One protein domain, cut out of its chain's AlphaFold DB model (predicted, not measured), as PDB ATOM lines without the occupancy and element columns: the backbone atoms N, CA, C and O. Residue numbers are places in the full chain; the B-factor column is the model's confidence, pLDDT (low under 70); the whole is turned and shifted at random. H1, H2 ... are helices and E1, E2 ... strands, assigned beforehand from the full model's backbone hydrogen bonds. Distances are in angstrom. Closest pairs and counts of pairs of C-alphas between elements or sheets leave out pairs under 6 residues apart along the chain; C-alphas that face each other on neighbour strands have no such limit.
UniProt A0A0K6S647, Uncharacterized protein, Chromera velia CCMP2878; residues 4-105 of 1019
ATOM      1  N   GLU A   4     216.860 256.902 242.181       36.03
ATOM      2  CA  GLU A   4     218.023 257.133 243.056       36.03
ATOM      3  C   GLU A   4     218.160 258.594 243.538       36.03
ATOM      4  O   GLU A   4     218.717 258.833 244.602       36.03
ATOM      5  N   ASN A   5     217.635 259.568 242.781       35.16
ATOM      6  CA  ASN A   5     217.722 261.000 243.098       35.16
ATOM      7  C   ASN A   5     216.461 261.560 243.790       35.16
ATOM      8  O   ASN A   5     216.383 262.769 243.996       35.16
ATOM      9  N   ALA A   6     215.453 260.724 244.058       36.47
ATOM     10  CA  ALA A   6     214.158 261.131 244.617       36.47
ATOM     11  C   ALA A   6     213.829 260.463 245.965       36.47
ATOM     12  O   ALA A   6     212.818 260.798 246.574       36.47
ATOM     13  N   LEU A   7     214.666 259.528 246.425       42.91
ATOM     14  CA  LEU A   7     214.565 258.958 247.765       42.91
ATOM     15  C   LEU A   7     215.214 259.901 248.798       42.91
ATOM     16  O   LEU A   7     216.243 260.508 248.482       42.91
ATOM     17  N   PRO A   8     214.651 260.015 250.015       43.66
ATOM     18  CA  PRO A   8     215.299 260.709 251.126       43.66
ATOM     19  C   PRO A   8     216.661 260.090 251.475       43.66
ATOM     20  O   PRO A   8     216.972 258.949 251.120       43.66
ATOM     21  N   SER A   9     217.496 260.856 252.175       44.78
ATOM     22  CA  SER A   9     218.830 260.421 252.588       44.78
ATOM     23  C   SER A   9     218.742 259.230 253.548       44.78
ATOM     24  O   SER A   9     217.860 259.166 254.401       44.78
ATOM     25  N   TYR A  10     219.720 258.316 253.495       49.53
ATOM     26  CA  TYR A  10     219.823 257.132 254.373       49.53
ATOM     27  C   TYR A  10     219.833 257.447 255.891       49.53
ATOM     28  O   TYR A  10     219.754 256.541 256.720       49.53
ATOM     29  N   SER A  11     219.925 258.727 256.261       53.97
ATOM     30  CA  SER A  11     219.729 259.269 257.609       53.97
ATOM     31  C   SER A  11     218.272 259.284 258.103       53.97
ATOM     32  O   SER A  11     218.063 259.462 259.296       53.97
ATOM     33  N   GLU A  12     217.273 259.122 257.232       70.00
ATOM     34  CA  GLU A  12     215.859 259.455 257.509       70.00
ATOM     35  C   GLU A  12     214.985 258.248 257.927       70.00
ATOM     36  O   GLU A  12     213.772 258.241 257.745       70.00
ATOM     37  N   HIS A  13     215.579 257.210 258.530       84.25
ATOM     38  CA  HIS A  13     214.798 256.197 259.256       84.25
ATOM     39  C   HIS A  13     214.436 256.717 260.659       84.25
ATOM     40  O   HIS A  13     215.347 257.140 261.377       84.25
ATOM     41  N   PRO A  14     213.170 256.611 261.111       90.81
ATOM     42  CA  PRO A  14     212.781 257.091 262.432       90.81
ATOM     43  C   PRO A  14     213.464 256.262 263.527       90.81
ATOM     44  O   PRO A  14     213.311 255.039 263.578       90.81
ATOM     45  N   GLU A  15     214.197 256.923 264.428       93.69
ATOM     46  CA  GLU A  15     214.843 256.270 265.580       93.69
ATOM     47  C   GLU A  15     213.821 255.616 266.520       93.69
ATOM     48  O   GLU A  15     214.104 254.601 267.151       93.69
ATOM     49  N   SER A  16     212.619 256.188 266.603       96.00
ATOM     50  CA  SER A  16     211.480 255.602 267.298       96.00
ATOM     51  C   SER A  16     210.163 256.166 266.766       96.00
ATOM     52  O   SER A  16     210.127 257.268 266.216       96.00
ATOM     53  N   ILE A  17     209.074 255.419 266.945       97.31
ATOM     54  CA  ILE A  17     207.716 255.831 266.579       97.31
ATOM     55  C   ILE A  17     206.833 255.758 267.815       97.31
ATOM     56  O   ILE A  17     206.704 254.701 268.423       97.31
ATOM     57  N   THR A  18     206.198 256.872 268.175       97.31
ATOM     58  CA  THR A  18     205.254 256.920 269.297       97.31
ATOM     59  C   THR A  18     203.817 256.829 268.792       97.31
ATOM     60  O   THR A  18     203.380 257.626 267.959       97.31
ATOM     61  N   ILE A  19     203.089 255.850 269.323       97.62
ATOM     62  CA  ILE A  19     201.682 255.552 269.057       97.62
ATOM     63  C   ILE A  19     200.887 255.951 270.298       97.62
ATOM     64  O   ILE A  19     201.251 255.558 271.409       97.62
ATOM     65  N   SER A  20     199.827 256.745 270.139       96.69
ATOM     66  CA  SER A  20     198.994 257.142 271.277       96.69
ATOM     67  C   SER A  20     197.948 256.066 271.553       96.69
ATOM     68  O   SER A  20     197.280 255.596 270.636       96.69
ATOM     69  N   LEU A  21     197.781 255.669 272.816       95.94
ATOM     70  CA  LEU A  21     196.797 254.645 273.180       95.94
ATOM     71  C   LEU A  21     195.369 255.201 273.281       95.94
ATOM     72  O   LEU A  21     194.422 254.423 273.363       95.94
ATOM     73  N   SER A  22     195.205 256.528 273.215       94.62
ATOM     74  CA  SER A  22     193.916 257.170 272.921       94.62
ATOM     75  C   SER A  22     193.327 256.690 271.600       94.62
ATOM     76  O   SER A  22     192.130 256.452 271.514       94.62
ATOM     77  N   ASP A  23     194.180 256.522 270.591       94.25
ATOM     78  CA  ASP A  23     193.781 256.287 269.201       94.25
ATOM     79  C   ASP A  23     193.298 254.832 269.009       94.25
ATOM     80  O   ASP A  23     192.664 254.498 268.013       94.25
ATOM     81  N   LEU A  24     193.585 253.972 269.996       95.31
ATOM     82  CA  LEU A  24     193.289 252.541 270.030       95.31
ATOM     83  C   LEU A  24     192.294 252.162 271.148       95.31
ATOM     84  O   LEU A  24     192.172 250.983 271.479       95.31
ATOM     85  N   SER A  25     191.593 253.129 271.761       94.06
ATOM     86  CA  SER A  25     190.733 252.879 272.935       94.06
ATOM     87  C   SER A  25     189.565 251.927 272.674       94.06
ATOM     88  O   SER A  25     189.129 251.228 273.590       94.06
ATOM     89  N   ASP A  26     189.081 251.893 271.432       95.94
ATOM     90  CA  ASP A  26     187.920 251.102 271.011       95.94
ATOM     91  C   ASP A  26     188.312 249.699 270.502       95.94
ATOM     92  O   ASP A  26     187.448 248.890 270.159       95.94
ATOM     93  N   VAL A  27     189.615 249.387 270.450       95.56
ATOM     94  CA  VAL A  27     190.131 248.115 269.928       95.56
ATOM     95  C   VAL A  27     189.984 246.999 270.979       95.56
ATOM     96  O   VAL A  27     190.453 247.157 272.112       95.56
ATOM     97  N   PRO A  28     189.396 245.835 270.632       95.94
ATOM     98  CA  PRO A  28     189.350 244.671 271.517       95.94
ATOM     99  C   PRO A  28     190.744 244.241 271.997       95.94
ATOM    100  O   PRO A  28     191.715 244.261 271.240       95.94
ATOM    101  N   ARG A  29     190.866 243.820 273.265       90.75
ATOM    102  CA  ARG A  29     192.172 243.508 273.891       90.75
ATOM    103  C   ARG A  29     192.947 242.393 273.180       90.75
ATOM    104  O   ARG A  29     194.171 242.376 273.243       90.75
ATOM    105  N   ASP A  30     192.235 241.484 272.531       95.00
ATOM    106  CA  ASP A  30     192.741 240.411 271.673       95.00
ATOM    107  C   ASP A  30     193.355 240.918 270.354       95.00
ATOM    108  O   ASP A  30     194.301 240.312 269.863       95.00
ATOM    109  N   GLN A  31     192.881 242.050 269.828       96.19
ATOM    110  CA  GLN A  31     193.332 242.670 268.569       96.19
ATOM    111  C   GLN A  31     194.300 243.848 268.790       96.19
ATOM    112  O   GLN A  31     194.842 244.411 267.841       96.19
ATOM    113  N   PHE A  32     194.548 244.220 270.048       94.31
ATOM    114  CA  PHE A  32     195.337 245.395 270.426       94.31
ATOM    115  C   PHE A  32     196.781 245.364 269.893       94.31
ATOM    116  O   PHE A  32     197.315 246.398 269.499       94.31
ATOM    117  N   PHE A  33     197.410 244.183 269.827       95.44
ATOM    118  CA  PHE A  33     198.756 244.036 269.256       95.44
ATOM    119  C   PHE A  33     198.770 244.235 267.734       95.44
ATOM    120  O   PHE A  33     199.651 244.921 267.216       95.44
ATOM    121  N   ASP A  34     197.776 243.694 267.026       95.94
ATOM    122  CA  ASP A  34     197.653 243.844 265.573       95.94
ATOM    123  C   ASP A  34     197.375 245.304 265.193       95.94
ATOM    124  O   ASP A  34     197.971 245.814 264.247       95.94
ATOM    125  N   ALA A  35     196.567 246.018 265.985       97.00
ATOM    126  CA  ALA A  35     196.326 247.446 265.792       97.00
ATOM    127  C   ALA A  35     197.584 248.303 266.048       97.00
ATOM    128  O   ALA A  35     197.878 249.198 265.258       97.00
ATOM    129  N   ILE A  36     198.386 247.998 267.080       96.62
ATOM    130  CA  ILE A  36     199.702 248.643 267.278       96.62
ATOM    131  C   ILE A  36     200.639 248.335 266.098       96.62
ATOM    132  O   ILE A  36     201.385 249.212 265.673       96.62
ATOM    133  N   SER A  37     200.599 247.118 265.549       96.25
ATOM    134  CA  SER A  37     201.409 246.706 264.391       96.25
ATOM    135  C   SER A  37     201.007 247.452 263.108       96.25
ATOM    136  O   SER A  37     201.869 247.952 262.381       96.25
ATOM    137  N   GLU A  38     199.703 247.594 262.846       96.75
ATOM    138  CA  GLU A  38     199.166 248.349 261.707       96.75
ATOM    139  C   GLU A  38     199.455 249.855 261.819       96.75
ATOM    140  O   GLU A  38     199.846 250.477 260.826       96.75
ATOM    141  N   GLU A  39     199.354 250.425 263.021       97.50
ATOM    142  CA  GLU A  39     199.634 251.839 263.288       97.50
ATOM    143  C   GLU A  39     201.143 252.152 263.268       97.50
ATOM    144  O   GLU A  39     201.564 253.170 262.713       97.50
ATOM    145  N   PHE A  40     201.985 251.245 263.780       97.38
ATOM    146  CA  PHE A  40     203.443 251.317 263.634       97.38
ATOM    147  C   PHE A  40     203.839 251.308 262.157       97.38
ATOM    148  O   PHE A  40     204.559 252.199 261.706       97.38
ATOM    149  N   ALA A  41     203.337 250.336 261.390       96.88
ATOM    150  CA  ALA A  41     203.657 250.211 259.974       96.88
ATOM    151  C   ALA A  41     203.158 251.418 259.158       96.88
ATOM    152  O   ALA A  41     203.850 251.856 258.240       96.88
ATOM    153  N   THR A  42     202.006 251.984 259.524       97.00
ATOM    154  CA  THR A  42     201.471 253.234 258.959       97.00
ATOM    155  C   THR A  42     202.433 254.401 259.184       97.00
ATOM    156  O   THR A  42     202.994 254.920 258.217       97.00
ATOM    157  N   ARG A  43     202.716 254.751 260.448       97.06
ATOM    158  CA  ARG A  43     203.579 255.897 260.797       97.06
ATOM    159  C   ARG A  43     205.020 255.727 260.281       97.06
ATOM    160  O   ARG A  43     205.686 256.716 259.987       97.06
ATOM    161  N   TYR A  44     205.510 254.490 260.136       95.94
ATOM    162  CA  TYR A  44     206.848 254.202 259.598       95.94
ATOM    163  C   TYR A  44     206.939 254.433 258.085       95.94
ATOM    164  O   TYR A  44     207.918 255.007 257.611       95.94
ATOM    165  N   LEU A  45     205.924 254.016 257.318       95.88
ATOM    166  CA  LEU A  45     205.870 254.276 255.874       95.88
ATOM    167  C   LEU A  45     205.691 255.771 255.588       95.88
ATOM    168  O   LEU A  45     206.383 256.303 254.722       95.88
ATOM    169  N   GLU A  46     204.850 256.457 256.366       95.69
ATOM    170  CA  GLU A  46     204.665 257.911 256.285       95.69
ATOM    171  C   GLU A  46     205.970 258.676 256.542       95.69
ATOM    172  O   GLU A  46     206.300 259.584 255.779       95.69
ATOM    173  N   HIS A  47     206.761 258.276 257.547       94.88
ATOM    174  CA  HIS A  47     208.066 258.890 257.825       94.88
ATOM    175  C   HIS A  47     209.083 258.683 256.688       94.88
ATOM    176  O   HIS A  47     209.923 259.544 256.456       94.88
ATOM    177  N   LEU A  48     208.989 257.572 255.946       91.81
ATOM    178  CA  LEU A  48     209.802 257.314 254.751       91.81
ATOM    179  C   LEU A  48     209.245 257.962 253.466       91.81
ATOM    180  O   LEU A  48     209.836 257.794 252.400       91.81
ATOM    181  N   GLY A  49     208.101 258.653 253.526       93.81
ATOM    182  CA  GLY A  49     207.414 259.190 252.345       93.81
ATOM    183  C   GLY A  49     206.820 258.120 251.415       93.81
ATOM    184  O   GLY A  49     206.535 258.401 250.250       93.81
ATOM    185  N   ILE A  50     206.640 256.889 251.903       94.06
ATOM    186  CA  ILE A  50     206.104 255.753 251.144       94.06
ATOM    187  C   ILE A  50     204.589 255.662 251.372       94.06
ATOM    188  O   ILE A  50     204.104 255.770 252.495       94.06
ATOM    189  N   SER A  51     203.820 255.414 250.308       95.31
ATOM    190  CA  SER A  51     202.364 255.274 250.402       95.31
ATOM    191  C   SER A  51     201.954 254.093 251.299       95.31
ATOM    192  O   SER A  51     202.477 252.980 251.179       95.31
ATOM    193  N   ASN A  52     200.987 254.322 252.196       96.12
ATOM    194  CA  ASN A  52     200.497 253.339 253.168       96.12
ATOM    195  C   ASN A  52     199.577 252.275 252.524       96.12
ATOM    196  O   ASN A  52     198.391 252.154 252.834       96.12
ATOM    197  N   THR A  53     200.117 251.499 251.585       96.69
ATOM    198  CA  THR A  53     199.404 250.368 250.979       96.69
ATOM    199  C   THR A  53     199.518 249.126 251.866       96.69
ATOM    200  O   THR A  53     200.527 248.901 252.540       96.69
ATOM    201  N   LYS A  54     198.512 248.244 251.811       95.12
ATOM    202  CA  LYS A  54     198.551 246.944 252.509       95.12
ATOM    203  C   LYS A  54     199.759 246.088 252.095       95.12
ATOM    204  O   LYS A  54     200.275 245.318 252.899       95.12
ATOM    205  N   GLN A  55     200.237 246.238 250.859       93.38
ATOM    206  CA  GLN A  55     201.430 245.549 250.373       93.38
ATOM    207  C   GLN A  55     202.713 246.107 251.000       93.38
ATOM    208  O   GLN A  55     203.543 245.329 251.467       93.38
ATOM    209  N   ASN A  56     202.840 247.432 251.087       93.06
ATOM    210  CA  ASN A  56     203.991 248.088 251.707       93.06
ATOM    211  C   ASN A  56     204.053 247.769 253.210       93.06
ATOM    212  O   ASN A  56     205.126 247.450 253.721       93.06
ATOM    213  N   ARG A  57     202.898 247.723 253.896       95.75
ATOM    214  CA  ARG A  57     202.806 247.270 255.296       95.75
ATOM    215  C   ARG A  57     203.226 245.811 255.482       95.75
ATOM    216  O   ARG A  57     204.008 245.531 256.383       95.75
ATOM    217  N   ASN A  58     202.796 244.897 254.608       93.44
ATOM    218  CA  ASN A  58     203.239 243.496 254.655       93.44
ATOM    219  C   ASN A  58     204.758 243.350 254.432       93.44
ATOM    220  O   ASN A  58     205.406 242.541 255.092       93.44
ATOM    221  N   ILE A  59     205.340 244.126 253.510       91.75
ATOM    222  CA  ILE A  59     206.787 244.110 253.238       91.75
ATOM    223  C   ILE A  59     207.565 244.661 254.440       91.75
ATOM    224  O   ILE A  59     208.541 244.043 254.870       91.75
ATOM    225  N   LEU A  60     207.097 245.761 255.037       94.56
ATOM    226  CA  LEU A  60     207.684 246.318 256.252       94.56
ATOM    227  C   LEU A  60     207.594 245.338 257.432       94.56
ATOM    228  O   LEU A  60     208.601 245.119 258.093       94.56
ATOM    229  N   ALA A  61     206.451 244.680 257.645       93.69
ATOM    230  CA  ALA A  61     206.277 243.682 258.706       93.69
ATOM    231  C   ALA A  61     207.209 242.459 258.561       93.69
ATOM    232  O   ALA A  61     207.521 241.801 259.551       93.69
ATOM    233  N   HIS A  62     207.692 242.158 257.348       91.19
ATOM    234  CA  HIS A  62     208.726 241.142 257.124       91.19
ATOM    235  C   HIS A  62     210.162 241.657 257.330       91.19
ATOM    236  O   HIS A  62     211.027 240.872 257.721       91.19
ATOM    237  N   ALA A  63     210.434 242.937 257.061       91.31
ATOM    238  CA  ALA A  63     211.768 243.536 257.187       91.31
ATOM    239  C   ALA A  63     212.074 244.041 258.611       91.31
ATOM    240  O   ALA A  63     213.187 243.879 259.108       91.31
ATOM    241  N   VAL A  64     211.072 244.621 259.271       93.75
ATOM    242  CA  VAL A  64     211.104 245.171 260.632       93.75
ATOM    243  C   VAL A  64     209.981 244.496 261.434       93.75
ATOM    244  O   VAL A  64     208.938 245.102 261.680       93.75
ATOM    245  N   PRO A  65     210.131 243.206 261.786       92.31
ATOM    246  CA  PRO A  65     209.085 242.484 262.491       92.31
ATOM    247  C   PRO A  65     209.001 242.954 263.953       92.31
ATOM    248  O   PRO A  65     210.012 243.216 264.616       92.31
ATOM    249  N   MET A  66     207.769 243.080 264.449       92.88
ATOM    250  CA  MET A  66     207.453 243.656 265.764       92.88
ATOM    251  C   MET A  66     208.080 242.894 266.942       92.88
ATOM    252  O   MET A  66     208.351 243.498 267.974       92.88
ATOM    253  N   ASP A  67     208.370 241.598 266.790       94.38
ATOM    254  CA  ASP A  67     209.030 240.755 267.802       94.38
ATOM    255  C   ASP A  67     210.477 241.182 268.118       94.38
ATOM    256  O   ASP A  67     211.011 240.817 269.164       94.38
ATOM    257  N   LYS A  68     211.106 241.963 267.231       93.75
ATOM    258  CA  LYS A  68     212.477 242.483 267.380       93.75
ATOM    259  C   LYS A  68     212.530 243.964 267.752       93.75
ATOM    260  O   LYS A  68     213.624 244.517 267.852       93.75
ATOM    261  N   CYS A  69     211.381 244.615 267.915       95.94
ATOM    262  CA  CYS A  69     211.307 246.015 268.313       95.94
ATOM    263  C   CYS A  69     211.289 246.140 269.845       95.94
ATOM    264  O   CYS A  69     210.710 245.310 270.544       95.94
ATOM    265  N   GLU A  70     211.910 247.188 270.382       96.56
ATOM    266  CA  GLU A  70     211.857 247.495 271.814       96.56
ATOM    267  C   GLU A  70     210.659 248.417 272.097       96.56
ATOM    268  O   GLU A  70     210.493 249.458 271.458       96.56
ATOM    269  N   PHE A  71     209.821 248.046 273.068       96.75
ATOM    270  CA  PHE A  71     208.604 248.779 273.422       96.75
ATOM    271  C   PHE A  71     208.786 249.581 274.714       96.75
ATOM    272  O   PHE A  71     209.013 249.023 275.787       96.75
ATOM    273  N   LYS A  72     208.627 250.902 274.621       96.88
ATOM    274  CA  LYS A  72     208.733 251.860 275.729       96.88
ATOM    275  C   LYS A  72     207.377 252.514 275.982       96.88
ATOM    276  O   LYS A  72     207.001 253.477 275.318       96.88
ATOM    277  N   ALA A  73     206.625 251.972 276.937       96.25
ATOM    278  CA  ALA A  73     205.350 252.543 277.370       96.25
ATOM    279  C   ALA A  73     205.569 253.833 278.180       96.25
ATOM    280  O   ALA A  73     206.344 253.844 279.137       96.25
ATOM    281  N   GLN A  74     204.863 254.908 277.823       94.75
ATOM    282  CA  GLN A  74     204.884 256.175 278.552       94.75
ATOM    283  C   GLN A  74     203.603 256.326 279.378       94.75
ATOM    284  O   GLN A  74     202.495 256.109 278.886       94.75
ATOM    285  N   PHE A  75     203.748 256.722 280.641       92.81
ATOM    286  CA  PHE A  75     202.640 256.949 281.569       92.81
ATOM    287  C   PHE A  75     202.567 258.436 281.921       92.81
ATOM    288  O   PHE A  75     203.594 259.056 282.202       92.81
ATOM    289  N   SER A  76     201.358 259.002 281.947       86.38
ATOM    290  CA  SER A  76     201.148 260.420 282.249       86.38
ATOM    291  C   SER A  76     201.650 260.754 283.663       86.38
ATOM    292  O   SER A  76     201.003 260.408 284.652       86.38
ATOM    293  N   THR A  77     202.773 261.464 283.795       78.62
ATOM    294  CA  THR A  77     203.414 261.746 285.103       78.62
ATOM    295  C   THR A  77     202.614 262.689 286.015       78.62
ATOM    296  O   THR A  77     202.988 262.916 287.166       78.62
ATOM    297  N   LYS A  78     201.485 263.233 285.540       75.44
ATOM    298  CA  LYS A  78     200.622 264.188 286.252       75.44
ATOM    299  C   LYS A  78     199.688 263.529 287.282       75.44
ATOM    300  O   LYS A  78     198.472 263.641 287.180       75.44
ATOM    301  N   GLY A  79     200.271 262.903 288.306       62.88
ATOM    302  CA  GLY A  79     199.707 262.758 289.663       62.88
ATOM    303  C   GLY A  79     198.457 261.887 289.886       62.88
ATOM    304  O   GLY A  79     198.225 261.470 291.018       62.88
ATOM    305  N   GLY A  80     197.657 261.587 288.862       64.44
ATOM    306  CA  GLY A  80     196.532 260.654 288.948       64.44
ATOM    307  C   GLY A  80     196.987 259.218 288.689       64.44
ATOM    308  O   GLY A  80     197.647 258.961 287.688       64.44
ATOM    309  N   GLY A  81     196.609 258.278 289.562       81.19
ATOM    310  CA  GLY A  81     197.011 256.864 289.506       81.19
ATOM    311  C   GLY A  81     196.375 256.041 288.376       81.19
ATOM    312  O   GLY A  81     195.804 254.986 288.640       81.19
ATOM    313  N   LYS A  82     196.451 256.512 287.125       75.62
ATOM    314  CA  LYS A  82     196.076 255.732 285.940       75.62
ATOM    315  C   LYS A  82     197.029 254.543 285.797       75.62
ATOM    316  O   LYS A  82     198.239 254.720 285.703       75.62
ATOM    317  N   THR A  83     196.476 253.336 285.743       83.94
ATOM    318  CA  THR A  83     197.224 252.090 285.501       83.94
ATOM    319  C   THR A  83     197.474 251.816 284.016       83.94
ATOM    320  O   THR A  83     198.238 250.914 283.677       83.94
ATOM    321  N   THR A  84     196.847 252.583 283.123       88.06
ATOM    322  CA  THR A  84     197.039 252.522 281.671       88.06
ATOM    323  C   THR A  84     198.150 253.469 281.228       88.06
ATOM    324  O   THR A  84     198.198 254.618 281.670       88.06
ATOM    325  N   ALA A  85     198.999 253.012 280.307       93.44
ATOM    326  CA  ALA A  85     199.897 253.896 279.571       93.44
ATOM    327  C   ALA A  85     199.094 254.891 278.709       93.44
ATOM    328  O   ALA A  85     197.939 254.642 278.363       93.44
ATOM    329  N   GLU A  86     199.707 256.026 278.389       95.31
ATOM    330  CA  GLU A  86     199.138 257.074 277.531       95.31
ATOM    331  C   GLU A  86     199.604 256.896 276.078       95.31
ATOM    332  O   GLU A  86     198.820 257.054 275.145       95.31
ATOM    333  N   SER A  87     200.853 256.466 275.884       96.31
ATOM    334  CA  SER A  87     201.423 256.130 274.578       96.31
ATOM    335  C   SER A  87     202.420 254.969 274.676       96.31
ATOM    336  O   SER A  87     202.901 254.625 275.760       96.31
ATOM    337  N   ILE A  88     202.736 254.354 273.536       97.38
ATOM    338  CA  ILE A  88     203.819 253.375 273.397       97.38
ATOM    339  C   ILE A  88     204.777 253.868 272.317       97.38
ATOM    340  O   ILE A  88     204.384 254.096 271.175       97.38
ATOM    341  N   THR A  89     206.046 254.008 272.682       97.44
ATOM    342  CA  THR A  89     207.144 254.271 271.755       97.44
ATOM    343  C   THR A  89     207.754 252.941 271.315       97.44
ATOM    344  O   THR A  89     208.282 252.198 272.140       97.44
ATOM    345  N   VAL A  90     207.678 252.639 270.021       97.56
ATOM    346  CA  VAL A  90     208.292 251.471 269.380       97.56
ATOM    347  C   VAL A  90     209.645 251.890 268.806       97.56
ATOM    348  O   VAL A  90     209.718 252.810 267.989       97.56
ATOM    349  N   VAL A  91     210.717 251.231 269.236       96.62
ATOM    350  CA  VAL A  91     212.088 251.454 268.758       96.62
ATOM    351  C   VAL A  91     212.471 250.292 267.829       96.62
ATOM    352  O   VAL A  91     212.494 249.144 268.286       96.62
ATOM    353  N   PRO A  92     212.757 250.539 266.535       93.81
ATOM    354  CA  PRO A  92     213.190 249.492 265.610       93.81
ATOM    355  C   PRO A  92     214.529 248.860 266.035       93.81
ATOM    356  O   PRO A  92     215.374 249.550 266.610       93.81
ATOM    357  N   PRO A  93     214.793 247.580 265.712       89.69
ATOM    358  CA  PRO A  93     216.075 246.946 266.006       89.69
ATOM    359  C   PRO A  93     217.253 247.673 265.341       89.69
ATOM    360  O   PRO A  93     217.259 247.906 264.131       89.69
ATOM    361  N   ASN A  94     218.308 247.942 266.119       79.81
ATOM    362  CA  ASN A  94     219.560 248.531 265.622       79.81
ATOM    363  C   ASN A  94     220.245 247.672 264.542       79.81
ATOM    364  O   ASN A  94     220.925 248.205 263.667       79.81
ATOM    365  N   ASN A  95     220.020 246.355 264.562       62.50
ATOM    366  CA  ASN A  95     220.511 245.410 263.557       62.50
ATOM    367  C   ASN A  95     219.624 245.459 262.299       62.50
ATOM    368  O   ASN A  95     218.893 244.515 261.993       62.50
ATOM    369  N   ARG A  96     219.659 246.601 261.604       64.94
ATOM    370  CA  ARG A  96     218.856 246.887 260.407       64.94
ATOM    371  C   ARG A  96     219.265 245.958 259.248       64.94
ATOM    372  O   ARG A  96     220.465 245.846 258.983       64.94
ATOM    373  N   PRO A  97     218.325 245.338 258.506       53.59
ATOM    374  CA  PRO A  97     218.650 244.782 257.194       53.59
ATOM    375  C   PRO A  97     219.088 245.923 256.253       53.59
ATOM    376  O   PRO A  97     218.611 247.053 256.407       53.59
ATOM    377  N   PRO A  98     219.988 245.677 255.283       51.59
ATOM    378  CA  PRO A  98     220.394 246.712 254.339       51.59
ATOM    379  C   PRO A  98     219.185 247.169 253.514       51.59
ATOM    380  O   PRO A  98     218.374 246.346 253.087       51.59
ATOM    381  N   ALA A  99     219.071 248.478 253.270       53.31
ATOM    382  CA  ALA A  99     217.898 249.075 252.620       53.31
ATOM    383  C   ALA A  99     217.589 248.477 251.233       53.31
ATOM    384  O   ALA A  99     216.425 248.439 250.837       53.31
ATOM    385  N   ASP A 100     218.599 247.936 250.546       51.16
ATOM    386  CA  ASP A 100     218.481 247.187 249.289       51.16
ATOM    387  C   ASP A 100     217.529 245.970 249.390       51.16
ATOM    388  O   ASP A 100     216.934 245.577 248.389       51.16
ATOM    389  N   GLU A 101     217.318 245.382 250.578       55.84
ATOM    390  CA  GLU A 101     216.304 244.333 250.785       55.84
ATOM    391  C   GLU A 101     214.874 244.873 250.920       55.84
ATOM    392  O   GLU A 101     213.925 244.143 250.640       55.84
ATOM    393  N   LEU A 102     214.701 246.128 251.338       54.81
ATOM    394  CA  LEU A 102     213.399 246.798 251.387       54.81
ATOM    395  C   LEU A 102     213.036 247.334 249.998       54.81
ATOM    396  O   LEU A 102     212.001 246.970 249.444       54.81
ATOM    397  N   THR A 103     213.919 248.132 249.394       56.09
ATOM    398  CA  THR A 103     213.703 248.723 248.063       56.09
ATOM    399  C   THR A 103     213.711 247.671 246.954       56.09
ATOM    400  O   THR A 103     212.878 247.735 246.058       56.09
ATOM    401  N   GLY A 104     214.574 246.652 247.036       51.66
ATOM    402  CA  GLY A 104     214.657 245.560 246.060       51.66
ATOM    403  C   GLY A 104     213.544 244.508 246.151       51.66
ATOM    404  O   GLY A 104     213.466 243.641 245.280       51.66
ATOM    405  N   ARG A 105     212.683 244.559 247.181       50.56
ATOM    406  CA  ARG A 105     211.496 243.687 247.323       50.56
ATOM    407  C   ARG A 105     210.165 244.421 247.130       50.56
ATOM    408  O   ARG A 105     209.142 243.758 246.955       50.56
TER     409      ARG A 105
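What this domain is: This is residues 4 to 105 of the 1019 residues of an uncharacterized protein of Chromera velia CCMP2878 (UniProt A0A0K6S647). A small antiparallel sheet, E1-E3-E2, has H1 slantwise over one face, in two layers; H2 crosses H1 off the sheet, with short H3 beyond. Residues 4 to 16 and loop 75 to 86 reach opposite ends of the elongated outline, 51 by 26 by 22 A. The 102 printed residues, mixed in class, under half in named elements, run E1, H1, H2, E2, E3, H3; they are only just compact, close to loose, with radius of gyration of the C-alphas 15.1 A.

Where its parts are: E1 is residues 17 to 20, 10.0 A, from C-alpha 17 at (207.716, 255.831, 266.579). H1 is 32 to 47, 22.4 A; H2 54 to 63, 14.4 A; E2 70 to 74 and E3 87 to 91, each 13.0 A. H3, 100 to 103, 5.2 A, ends at C-alpha (213.703, 248.723, 248.063).

How they stand to each other: Within hydrogen-bond range are N 17 and O 90, 2.9 A, between antiparallel E1 and E3, and N 72 and O 89, 2.8 A, in hairpin E2-E3. E1, H1 H2, E2 form a split strand-helix-strand unit, E3 between its strands, with a right-handed crossover. H1 is on the sheet, height 8.3 A; its closest C-alphas to E1 are Phe 40 and Ile 17, 6.9 A. H1, with residues 38 to 45 alone, touches H2, about perpendicular at 84 degrees; the closest C-alphas, Ala 41 and Arg 57, are 5.6 A apart. H2 touches H3, closest C-alphas Ala 63 and Leu 102, 6.9 A. Every O i to N i+4 pair is within range in H1 and H2; H3 is too short for one.

The domain as a whole: The printed part has no cut; links E1 to H1 and E2 to E3 are long. The C-alphas of Asn 5 and Gly 81, the farthest apart, are 51.0 A apart. The model's pLDDT is under 70 at residues 4 to 11, 79 to 80 and 95 to 105.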